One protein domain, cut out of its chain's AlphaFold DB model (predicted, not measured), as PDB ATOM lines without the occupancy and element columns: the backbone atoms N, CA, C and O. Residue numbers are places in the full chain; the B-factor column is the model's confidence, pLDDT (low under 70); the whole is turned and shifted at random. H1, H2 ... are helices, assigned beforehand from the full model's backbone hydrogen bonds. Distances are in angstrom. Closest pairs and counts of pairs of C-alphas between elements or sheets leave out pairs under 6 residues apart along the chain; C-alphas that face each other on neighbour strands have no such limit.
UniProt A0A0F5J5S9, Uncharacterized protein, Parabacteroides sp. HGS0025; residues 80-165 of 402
ATOM      1  N   GLN A  80     588.611 303.973 505.331       90.62
ATOM      2  CA  GLN A  80     588.348 304.104 503.894       90.62
ATOM      3  C   GLN A  80     587.112 303.350 503.400       90.62
ATOM      4  O   GLN A  80     586.682 303.584 502.276       90.62
ATOM      5  N   LYS A  81     586.525 302.453 504.202       90.62
ATOM      6  CA  LYS A  81     585.415 301.576 503.782       90.62
ATOM      7  C   LYS A  81     584.208 302.312 503.181       90.62
ATOM      8  O   LYS A  81     583.531 301.736 502.342       90.62
ATOM      9  N   ASP A  82     583.972 303.563 503.579       90.31
ATOM     10  CA  ASP A  82     582.843 304.380 503.113       90.31
ATOM     11  C   ASP A  82     583.263 305.410 502.041       90.31
ATOM     12  O   ASP A  82     582.445 306.181 501.547       90.31
ATOM     13  N   MET A  83     584.548 305.441 501.667       91.31
ATOM     14  CA  MET A  83     585.100 306.405 500.716       91.31
ATOM     15  C   MET A  83     584.918 305.917 499.277       91.31
ATOM     16  O   MET A  83     585.450 304.878 498.886       91.31
ATOM     17  N   GLU A  84     584.240 306.716 498.450       90.62
ATOM     18  CA  GLU A  84     583.933 306.369 497.053       90.62
ATOM     19  C   GLU A  84     585.164 305.955 496.216       90.62
ATOM     20  O   GLU A  84     585.089 304.941 495.516       90.62
ATOM     21  N   PRO A  85     586.333 306.632 496.295       88.19
ATOM     22  CA  PRO A  85     587.518 306.183 495.564       88.19
ATOM     23  C   PRO A  85     587.949 304.761 495.941       88.19
ATOM     24  O   PRO A  85     588.367 303.989 495.076       88.19
ATOM     25  N   PHE A  86     587.839 304.403 497.222       88.88
ATOM     26  CA  PHE A  86     588.220 303.086 497.716       88.88
ATOM     27  C   PHE A  86     587.198 302.019 497.305       88.88
ATOM     28  O   PHE A  86     587.575 300.949 496.826       88.88
ATOM     29  N   LEU A  87     585.903 302.331 497.381       90.56
ATOM     30  CA  LEU A  87     584.838 301.465 496.866       90.56
ATOM     31  C   LEU A  87     585.011 301.179 495.369       90.56
ATOM     32  O   LEU A  87     584.890 300.033 494.934       90.56
ATOM     33  N   ARG A  88     585.372 302.200 494.585       90.56
ATOM     34  CA  ARG A  88     585.686 302.068 493.158       90.56
ATOM     35  C   ARG A  88     586.922 301.199 492.915       90.56
ATOM     36  O   ARG A  88     586.925 300.393 491.985       90.56
ATOM     37  N   TYR A  89     587.952 301.328 493.747       88.00
ATOM     38  CA  TYR A  89     589.129 300.458 493.700       88.00
ATOM     39  C   TYR A  89     588.756 298.984 493.937       88.00
ATOM     40  O   TYR A  89     589.119 298.127 493.127       88.00
ATOM     41  N   LEU A  90     587.957 298.695 494.970       91.44
ATOM     42  CA  LEU A  90     587.451 297.345 495.243       91.44
ATOM     43  C   LEU A  90     586.590 296.802 494.098       91.44
ATOM     44  O   LEU A  90     586.703 295.630 493.740       91.44
ATOM     45  N   PHE A  91     585.748 297.650 493.506       93.50
ATOM     46  CA  PHE A  91     584.925 297.277 492.361       93.50
ATOM     47  C   PHE A  91     585.787 296.807 491.184       93.50
ATOM     48  O   PHE A  91     585.565 295.720 490.662       93.50
ATOM     49  N   PHE A  92     586.809 297.576 490.792       90.44
ATOM     50  CA  PHE A  92     587.687 297.189 489.683       90.44
ATOM     51  C   PHE A  92     588.547 295.964 489.992       90.44
ATOM     52  O   PHE A  92     588.792 295.154 489.097       90.44
ATOM     53  N   MET A  93     588.973 295.801 491.245       90.06
ATOM     54  CA  MET A  93     589.668 294.596 491.693       90.06
ATOM     55  C   MET A  93     588.794 293.354 491.485       90.06
ATOM     56  O   MET A  93     589.228 292.414 490.820       90.06
ATOM     57  N   ARG A  94     587.551 293.372 491.986       94.69
ATOM     58  CA  ARG A  94     586.592 292.277 491.783       94.69
ATOM     59  C   ARG A  94     586.242 292.092 490.315       94.69
ATOM     60  O   ARG A  94     586.216 290.960 489.856       94.69
ATOM     61  N   LYS A  95     586.051 293.177 489.563       92.62
ATOM     62  CA  LYS A  95     585.752 293.115 488.129       92.62
ATOM     63  C   LYS A  95     586.831 292.344 487.374       92.62
ATOM     64  O   LYS A  95     586.513 291.391 486.685       92.62
ATOM     65  N   ARG A  96     588.108 292.666 487.602       92.56
ATOM     66  CA  ARG A  96     589.238 291.933 487.008       92.56
ATOM     67  C   ARG A  96     589.247 290.452 487.399       92.56
ATOM     68  O   ARG A  96     589.649 289.615 486.600       92.56
ATOM     69  N   ILE A  97     588.859 290.118 488.631       92.56
ATOM     70  CA  ILE A  97     588.749 288.720 489.070       92.56
ATOM     71  C   ILE A  97     587.622 288.019 488.306       92.56
ATOM     72  O   ILE A  97     587.865 286.974 487.718       92.56
ATOM     73  N   VAL A  98     586.426 288.609 488.274       95.31
ATOM     74  CA  VAL A  98     585.254 288.054 487.582       95.31
ATOM     75  C   VAL A  98     585.503 287.914 486.078       95.31
ATOM     76  O   VAL A  98     585.170 286.879 485.515       95.31
ATOM     77  N   ASP A  99     586.159 288.890 485.446       91.06
ATOM     78  CA  ASP A  99     586.533 288.834 484.029       91.06
ATOM     79  C   ASP A  99     587.476 287.649 483.741       91.06
ATOM     80  O   ASP A  99     587.295 286.955 482.744       91.06
ATOM     81  N   ARG A 100     588.446 287.364 484.631       92.88
ATOM     82  CA  ARG A 100     589.293 286.156 484.522       92.88
ATOM     83  C   ARG A 100     588.468 284.880 484.673       92.88
ATOM     84  O   ARG A 100     588.593 283.985 483.851       92.88
ATOM     85  N   LEU A 101     587.584 284.819 485.675       94.56
ATOM     86  CA  LEU A 101     586.704 283.659 485.875       94.56
ATOM     87  C   LEU A 101     585.804 283.398 484.668       94.56
ATOM     88  O   LEU A 101     585.513 282.247 484.369       94.56
ATOM     89  N   TRP A 102     585.366 284.453 483.984       92.12
ATOM     90  CA  TRP A 102     584.580 284.331 482.766       92.12
ATOM     91  C   TRP A 102     585.410 283.791 481.597       92.12
ATOM     92  O   TRP A 102     584.949 282.898 480.891       92.12
ATOM     93  N   GLN A 103     586.637 284.291 481.416       90.25
ATOM     94  CA  GLN A 103     587.560 283.832 480.369       90.25
ATOM     95  C   GLN A 103     587.989 282.373 480.555       90.25
ATOM     96  O   GLN A 103     588.105 281.642 479.574       90.25
ATOM     97  N   ASP A 104     588.190 281.951 481.802       91.19
ATOM     98  CA  ASP A 104     588.615 280.594 482.149       91.19
ATOM     99  C   ASP A 104     587.436 279.599 482.205       91.19
ATOM    100  O   ASP A 104     587.638 278.394 482.385       91.19
ATOM    101  N   ASN A 105     586.191 280.070 482.071       89.06
ATOM    102  CA  ASN A 105     585.016 279.217 482.181       89.06
ATOM    103  C   ASN A 105     584.780 278.377 480.919       89.06
ATOM    104  O   ASN A 105     584.577 278.898 479.826       89.06
ATOM    105  N   ILE A 106     584.697 277.061 481.111       84.75
ATOM    106  CA  ILE A 106     584.438 276.075 480.048       84.75
ATOM    107  C   ILE A 106     583.007 275.509 480.150       84.75
ATOM    108  O   ILE A 106     582.498 274.904 479.209       84.75
ATOM    109  N   SER A 107     582.336 275.692 481.292       85.25
ATOM    110  CA  SER A 107     581.021 275.095 481.543       85.25
ATOM    111  C   SER A 107     579.883 275.960 480.988       85.25
ATOM    112  O   SER A 107     579.963 277.188 481.068       85.25
ATOM    113  N   PRO A 108     578.793 275.358 480.476       85.56
ATOM    114  CA  PRO A 108     577.617 276.115 480.067       85.56
ATOM    115  C   PRO A 108     576.989 276.825 481.274       85.56
ATOM    116  O   PRO A 108     576.887 276.267 482.366       85.56
ATOM    117  N   THR A 109     576.559 278.067 481.069       92.62
ATOM    118  CA  THR A 109     575.886 278.895 482.079       92.62
ATOM    119  C   THR A 109     574.547 279.393 481.539       92.62
ATOM    120  O   THR A 109     574.193 279.136 480.388       92.62
ATOM    121  N   ILE A 110     573.815 280.163 482.348       91.62
ATOM    122  CA  ILE A 110     572.570 280.826 481.926       91.62
ATOM    123  C   ILE A 110     572.749 281.760 480.714       91.62
ATOM    124  O   ILE A 110     571.768 282.115 480.067       91.62
ATOM    125  N   ASP A 111     573.989 282.157 480.404       88.19
ATOM    126  CA  ASP A 111     574.298 283.022 479.266       88.19
ATOM    127  C   ASP A 111     573.979 282.363 477.924       88.19
ATOM    128  O   ASP A 111     573.652 283.077 476.982       88.19
ATOM    129  N   ALA A 112     574.023 281.027 477.846       84.81
ATOM    130  CA  ALA A 112     573.691 280.288 476.628       84.81
ATOM    131  C   ALA A 112     572.263 280.586 476.134       84.81
ATOM    132  O   ALA A 112     572.017 280.600 474.931       84.81
ATOM    133  N   ASP A 113     571.341 280.868 477.059       81.69
ATOM    134  CA  ASP A 113     569.944 281.176 476.754       81.69
ATOM    135  C   ASP A 113     569.624 282.676 476.861       81.69
ATOM    136  O   ASP A 113     568.765 283.185 476.137       81.69
ATOM    137  N   LEU A 114     570.260 283.386 477.800       86.62
ATOM    138  CA  LEU A 114     569.802 284.710 478.239       86.62
ATOM    139  C   LEU A 114     570.743 285.867 477.893       86.62
ATOM    140  O   LEU A 114     570.344 287.022 478.039       86.62
ATOM    141  N   ALA A 115     571.974 285.607 477.454       82.50
ATOM    142  CA  ALA A 115     572.918 286.671 477.132       82.50
ATOM    143  C   ALA A 115     573.074 286.858 475.619       82.50
ATOM    144  O   ALA A 115     573.084 285.908 474.839       82.50
ATOM    145  N   VAL A 116     573.233 288.114 475.201       78.31
ATOM    146  CA  VAL A 116     573.558 288.476 473.817       78.31
ATOM    147  C   VAL A 116     575.046 288.828 473.756       78.31
ATOM    148  O   VAL A 116     575.450 289.779 474.434       78.31
ATOM    149  N   PRO A 117     575.877 288.127 472.959       75.62
ATOM    150  CA  PRO A 117     577.295 288.454 472.830       75.62
ATOM    151  C   PRO A 117     577.519 289.919 472.410       75.62
ATOM    152  O   PRO A 117     576.779 290.426 471.565       75.62
ATOM    153  N   PRO A 118     578.533 290.614 472.965       80.62
ATOM    154  CA  PRO A 118     579.580 290.129 473.872       80.62
ATOM    155  C   PRO A 118     579.228 290.267 475.368       80.62
ATOM    156  O   PRO A 118     580.122 290.349 476.203       80.62
ATOM    157  N   HIS A 119     577.951 290.379 475.735       85.88
ATOM    158  CA  HIS A 119     577.538 290.555 477.127       85.88
ATOM    159  C   HIS A 119     577.386 289.216 477.861       85.88
ATOM    160  O   HIS A 119     577.218 288.168 477.247       85.88
ATOM    161  N   THR A 120     577.410 289.279 479.192       90.00
ATOM    162  CA  THR A 120     577.185 288.154 480.108       90.00
ATOM    163  C   THR A 120     576.248 288.607 481.228       90.00
ATOM    164  O   THR A 120     576.342 289.750 481.686       90.00
ATOM    165  N   LEU A 121     575.337 287.728 481.644       94.25
ATOM    166  CA  LEU A 121     574.568 287.816 482.887       94.25
ATOM    167  C   LEU A 121     575.240 286.985 483.981       94.25
ATOM    168  O   LEU A 121     575.373 287.452 485.112       94.25
ATOM    169  N   ALA A 122     575.709 285.781 483.640       96.12
ATOM    170  CA  ALA A 122     576.323 284.849 484.576       96.12
ATOM    171  C   ALA A 122     577.586 285.424 485.231       96.12
ATOM    172  O   ALA A 122     577.836 285.130 486.390       96.12
ATOM    173  N   TYR A 123     578.352 286.263 484.533       95.94
ATOM    174  CA  TYR A 123     579.575 286.908 485.028       95.94
ATOM    175  C   TYR A 123     579.455 288.434 485.120       95.94
ATOM    176  O   TYR A 123     580.451 289.153 485.185       95.94
ATOM    177  N   LYS A 124     578.232 288.975 485.168       95.06
ATOM    178  CA  LYS A 124     578.042 290.416 485.353       95.06
ATOM    179  C   LYS A 124     578.341 290.814 486.801       95.06
ATOM    180  O   LYS A 124     577.646 290.396 487.727       95.06
ATOM    181  N   LEU A 125     579.340 291.673 487.003       95.75
ATOM    182  CA  LEU A 125     579.531 292.398 488.263       95.75
ATOM    183  C   LEU A 125     578.902 293.789 488.166       95.75
ATOM    184  O   LEU A 125     579.479 294.685 487.550       95.75
ATOM    185  N   SER A 126     577.741 293.962 488.793       95.81
ATOM    186  CA  SER A 126     577.090 295.264 488.929       95.81
ATOM    187  C   SER A 126     577.547 296.003 490.188       95.81
ATOM    188  O   SER A 126     578.082 295.424 491.143       95.81
ATOM    189  N   LYS A 127     577.291 297.309 490.226       94.56
ATOM    190  CA  LYS A 127     577.477 298.157 491.405       94.56
ATOM    191  C   LYS A 127     576.647 297.661 492.585       94.56
ATOM    192  O   LYS A 127     577.124 297.743 493.713       94.56
ATOM    193  N   MET A 128     575.436 297.148 492.354       95.88
ATOM    194  CA  MET A 128     574.578 296.639 493.428       95.88
ATOM    195  C   MET A 128     575.145 295.353 494.034       95.88
ATOM    196  O   MET A 128     575.300 295.283 495.252       95.88
ATOM    197  N   ILE A 129     575.573 294.398 493.200       96.12
ATOM    198  CA  ILE A 129     576.278 293.192 493.661       96.12
ATOM    199  C   ILE A 129     577.522 293.588 494.458       96.12
ATOM    200  O   ILE A 129     577.743 293.104 495.565       96.12
ATOM    201  N   SER A 130     578.323 294.517 493.931       95.00
ATOM    202  CA  SER A 130     579.527 294.966 494.628       95.00
ATOM    203  C   SER A 130     579.223 295.636 495.968       95.00
ATOM    204  O   SER A 130     580.029 295.507 496.889       95.00
ATOM    205  N   LYS A 131     578.104 296.361 496.097       94.31
ATOM    206  CA  LYS A 131     577.671 296.952 497.371       94.31
ATOM    207  C   LYS A 131     577.317 295.867 498.387       94.31
ATOM    208  O   LYS A 131     577.803 295.938 499.514       94.31
ATOM    209  N   ASP A 132     576.563 294.844 497.987       93.94
ATOM    210  CA  ASP A 132     576.232 293.710 498.861       93.94
ATOM    211  C   ASP A 132     577.499 292.979 499.342       93.94
ATOM    212  O   ASP A 132     577.658 292.701 500.533       93.94
ATOM    213  N   GLU A 133     578.449 292.733 498.436       93.56
ATOM    214  CA  GLU A 133     579.732 292.106 498.777       93.56
ATOM    215  C   GLU A 133     580.590 292.984 499.700       93.56
ATOM    216  O   GLU A 133     581.303 292.476 500.567       93.56
ATOM    217  N   ASN A 134     580.516 294.310 499.564       94.12
ATOM    218  CA  ASN A 134     581.193 295.236 500.469       94.12
ATOM    219  C   ASN A 134     580.626 295.159 501.890       94.12
ATOM    220  O   ASN A 134     581.401 295.143 502.846       94.12
ATOM    221  N   VAL A 135     579.304 295.035 502.048       92.94
ATOM    222  CA  VAL A 135     578.683 294.849 503.370       92.94
ATOM    223  C   VAL A 135     579.223 293.590 504.050       92.94
ATOM    224  O   VAL A 135     579.561 293.629 505.235       92.94
ATOM    225  N   LEU A 136     579.348 292.480 503.318       91.56
ATOM    226  CA  LEU A 136     579.895 291.230 503.856       91.56
ATOM    227  C   LEU A 136     581.388 291.342 504.182       91.56
ATOM    228  O   LEU A 136     581.810 290.928 505.262       91.56
ATOM    229  N   LEU A 137     582.175 291.936 503.283       93.00
ATOM    230  CA  LEU A 137     583.612 292.136 503.465       93.00
ATOM    231  C   LEU A 137     583.909 292.978 504.713       93.00
ATOM    232  O   LEU A 137     584.746 292.607 505.540       93.00
ATOM    233  N   PHE A 138     583.208 294.101 504.877       92.88
ATOM    234  CA  PHE A 138     583.496 295.057 505.945       92.88
ATOM    235  C   PHE A 138     583.007 294.612 507.327       92.88
ATOM    236  O   PHE A 138     583.532 295.108 508.324       92.88
ATOM    237  N   ARG A 139     582.105 293.622 507.425       90.25
ATOM    238  CA  ARG A 139     581.766 292.971 508.710       90.25
ATOM    239  C   ARG A 139     582.973 292.325 509.386       90.25
ATOM    240  O   ARG A 139     582.994 292.224 510.605       90.25
ATOM    241  N   ALA A 140     583.969 291.901 508.608       87.75
ATOM    242  CA  ALA A 140     585.191 291.282 509.108       87.75
ATOM    243  C   ALA A 140     586.439 292.137 508.820       87.75
ATOM    244  O   ALA A 140     587.537 291.587 508.706       87.75
ATOM    245  N   CYS A 141     586.293 293.464 508.687       87.31
ATOM    246  CA  CYS A 141     587.391 294.354 508.288       87.31
ATOM    247  C   CYS A 141     588.615 294.282 509.214       87.31
ATOM    248  O   CYS A 141     589.737 294.302 508.718       87.31
ATOM    249  N   ASP A 142     588.424 294.086 510.521       88.19
ATOM    250  CA  ASP A 142     589.526 293.995 511.494       88.19
ATOM    251  C   ASP A 142     590.432 292.772 511.285       88.19
ATOM    252  O   ASP A 142     591.574 292.733 511.736       88.19
ATOM    253  N   SER A 143     589.932 291.758 510.580       90.12
ATOM    254  CA  SER A 143     590.705 290.562 510.246       90.12
ATOM    255  C   SER A 143     591.516 290.700 508.949       90.12
ATOM    256  O   SER A 143     592.243 289.772 508.594       90.12
ATOM    257  N   ILE A 144     591.396 291.828 508.237       92.81
ATOM    258  CA  ILE A 144     592.130 292.122 507.001       92.81
ATOM    259  C   ILE A 144     593.424 292.841 507.376       92.81
ATOM    260  O   ILE A 144     593.409 294.012 507.753       92.81
ATOM    261  N   LYS A 145     594.551 292.132 507.293       91.06
ATOM    262  CA  LYS A 145     595.840 292.630 507.798       91.06
ATOM    263  C   LYS A 145     596.738 293.198 506.710       91.06
ATOM    264  O   LYS A 145     597.746 293.817 507.029       91.06
ATOM    265  N   SER A 146     596.379 293.009 505.448       91.88
ATOM    266  CA  SER A 146     597.175 293.450 504.310       91.88
ATOM    267  C   SER A 146     596.324 293.602 503.039       91.88
ATOM    268  O   SER A 146     595.207 293.076 502.966       91.88
ATOM    269  N   PRO A 147     596.855 294.267 501.999       91.19
ATOM    270  CA  PRO A 147     596.230 294.308 500.681       91.19
ATOM    271  C   PRO A 147     596.113 292.937 500.004       91.19
ATOM    272  O   PRO A 147     595.161 292.710 499.264       91.19
ATOM    273  N   TRP A 148     597.046 292.014 500.261       89.81
ATOM    274  CA  TRP A 148     596.954 290.647 499.738       89.81
ATOM    275  C   TRP A 148     595.782 289.899 500.398       89.81
ATOM    276  O   TRP A 148     594.986 289.299 499.687       89.81
ATOM    277  N   ASP A 149     595.602 290.013 501.721       92.69
ATOM    278  CA  ASP A 149     594.447 289.421 502.419       92.69
ATOM    279  C   ASP A 149     593.119 289.958 501.868       92.69
ATOM    280  O   ASP A 149     592.114 289.247 501.802       92.69
ATOM    281  N   LEU A 150     593.097 291.245 501.514       93.50
ATOM    282  CA  LEU A 150     591.948 291.898 500.900       93.50
ATOM    283  C   LEU A 150     591.668 291.337 499.498       93.50
ATOM    284  O   LEU A 150     590.516 291.020 499.198       93.50
ATOM    285  N   GLU A 151     592.703 291.210 498.659       93.44
ATOM    286  CA  GLU A 151     592.610 290.585 497.333       93.44
ATOM    287  C   GLU A 151     592.109 289.137 497.439       93.44
ATOM    288  O   GLU A 151     591.118 288.804 496.789       93.44
ATOM    289  N   ASP A 152     592.702 288.320 498.314       94.19
ATOM    290  CA  ASP A 152     592.334 286.913 498.528       94.19
ATOM    291  C   ASP A 152     590.869 286.770 498.969       94.19
ATOM    292  O   ASP A 152     590.143 285.894 498.498       94.19
ATOM    293  N   ARG A 153     590.385 287.653 499.854       95.06
ATOM    294  CA  ARG A 153     588.975 287.655 500.286       95.06
ATOM    295  C   ARG A 153     588.028 288.064 499.171       95.06
ATOM    296  O   ARG A 153     586.958 287.469 499.039       95.06
ATOM    297  N   CYS A 154     588.399 289.069 498.380       95.00
ATOM    298  CA  CYS A 154     587.642 289.449 497.193       95.00
ATOM    299  C   CYS A 154     587.583 288.291 496.191       95.00
ATOM    300  O   CYS A 154     586.513 288.016 495.654       95.00
ATOM    301  N   GLU A 155     588.695 287.588 495.977       96.00
ATOM    302  CA  GLU A 155     588.776 286.437 495.080       96.00
ATOM    303  C   GLU A 155     587.936 285.260 495.581       96.00
ATOM    304  O   GLU A 155     587.116 284.736 494.830       96.00
ATOM    305  N   ALA A 156     588.035 284.908 496.863       95.62
ATOM    306  CA  ALA A 156     587.203 283.877 497.478       95.62
ATOM    307  C   ALA A 156     585.700 284.198 497.381       95.62
ATOM    308  O   ALA A 156     584.896 283.314 497.080       95.62
ATOM    309  N   ALA A 157     585.311 285.460 497.597       94.88
ATOM    310  CA  ALA A 157     583.925 285.899 497.451       94.88
ATOM    311  C   ALA A 157     583.440 285.789 495.995       94.88
ATOM    312  O   ALA A 157     582.361 285.250 495.749       94.88
ATOM    313  N   CYS A 158     584.255 286.226 495.027       96.50
ATOM    314  CA  CYS A 158     583.928 286.107 493.605       96.50
ATOM    315  C   CYS A 158     583.793 284.636 493.185       96.50
ATOM    316  O   CYS A 158     582.783 284.276 492.589       96.50
ATOM    317  N   ASN A 159     584.738 283.774 493.569       95.56
ATOM    318  CA  ASN A 159     584.706 282.333 493.281       95.56
ATOM    319  C   ASN A 159     583.476 281.632 493.863       95.56
ATOM    320  O   ASN A 159     582.933 280.712 493.262       95.56
ATOM    321  N   LYS A 160     583.025 282.052 495.048       95.12
ATOM    322  CA  LYS A 160     581.824 281.491 495.672       95.12
ATOM    323  C   LYS A 160     580.542 281.916 494.953       95.12
ATOM    324  O   LYS A 160     579.542 281.203 495.018       95.12
ATOM    325  N   ARG A 161     580.542 283.104 494.347       95.00
ATOM    326  CA  ARG A 161     579.344 283.726 493.781       95.00
ATOM    327  C   ARG A 161     579.156 283.468 492.290       95.00
ATOM    328  O   ARG A 161     578.012 283.370 491.854       95.00
ATOM    329  N   TYR A 162     580.249 283.412 491.537       96.38
ATOM    330  CA  TYR A 162     580.242 283.308 490.083       96.38
ATOM    331  C   TYR A 162     580.532 281.871 489.617       96.38
ATOM    332  O   TYR A 162     581.396 281.221 490.203       96.38
ATOM    333  N   PRO A 163     579.854 281.378 488.561       96.62
ATOM    334  CA  PRO A 163     578.815 282.056 487.778       96.62
ATOM    335  C   PRO A 163     577.518 282.290 488.571       96.62
ATOM    336  O   PRO A 163     577.101 281.459 489.376       96.62
ATOM    337  N   LEU A 164     576.862 283.426 488.322       95.88
ATOM    338  CA  LEU A 164     575.567 283.759 488.904       95.88
ATOM    339  C   LEU A 164     574.499 282.786 488.385       95.88
ATOM    340  O   LEU A 164     574.277 282.705 487.174       95.88
ATOM    341  N   PRO A 165     573.794 282.067 489.277       94.88
ATOM    342  CA  PRO A 165     572.680 281.223 488.874       94.88
ATOM    343  C   PRO A 165     571.451 282.076 488.535       94.88
ATOM    344  O   PRO A 165     571.329 283.210 488.999       94.88
TER     345      PRO A 165
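This is residues 80 to 165 of the 402 residues of an uncharacterized protein of Parabacteroides sp. HGS0025 (UniProt A0A0F5J5S9). Three helices, H1, H3 and H4, make a body in which each stands steeply to the other two, their centres set in a triangle; H4 crosses the second half of the long H1. A very short helix, H2, lies away from them, near one end of the longest axis, between two stretches with no named element. The printed part has 86 residues with four named helices, in the order H1, H2, H3, H4, and no named strand; its class is all helix. The whole is compact, with a radius of gyration of the C-alphas of 13.7 A, yet elongated, spanning 41 by 22 by 17 A.

H1, residues 84 to 103, begins with C-alpha 84 at (583.933, 306.369, 497.053) and is 28.3 A long from first to last C-alpha. H2 is residues 111 to 114. H3, residues 127 to 138, is 16.0 A long. H4, residues 147 to 161, is 21.1 A long and ends with C-alpha 161 at (579.344, 283.726, 493.781).

H1 touches H4 with residues 93 to 101 alone, at a steep tilt of 53 degrees, the same way; the closest C-alphas, of Arg 94 and Cys 154, are 6.2 A apart. H1 and H3 are close but not clearly touching, about perpendicular at 73 degrees, the closest C-alphas being those of Phe 91 and Ser 130, 6.3 A apart. H3 and H4 only just touch, with 3 pairs of C-alphas within 8 A, through residues 133 to 137 and 153 to 157 alone; the closest C-alphas, of Glu 133 and Ala 157, are 7.6 A apart. They run opposite ways at a steep tilt of 57 degrees. H2 touches no helix. In H1, H3 and H4 every O i to N i+4 pair is within hydrogen-bond range; H2 is too short for such a pair, and its 1 pair of O i to N i+3 is not within range.

The C-alphas farthest apart, of Asp 113 and Lys 145, are 42.0 A apart. The link from H2 to H3, residues 115 to 126, is long; the other two links are short. The printed part has no cut, its mean pLDDT is 91.5, and no printed residue is under 70.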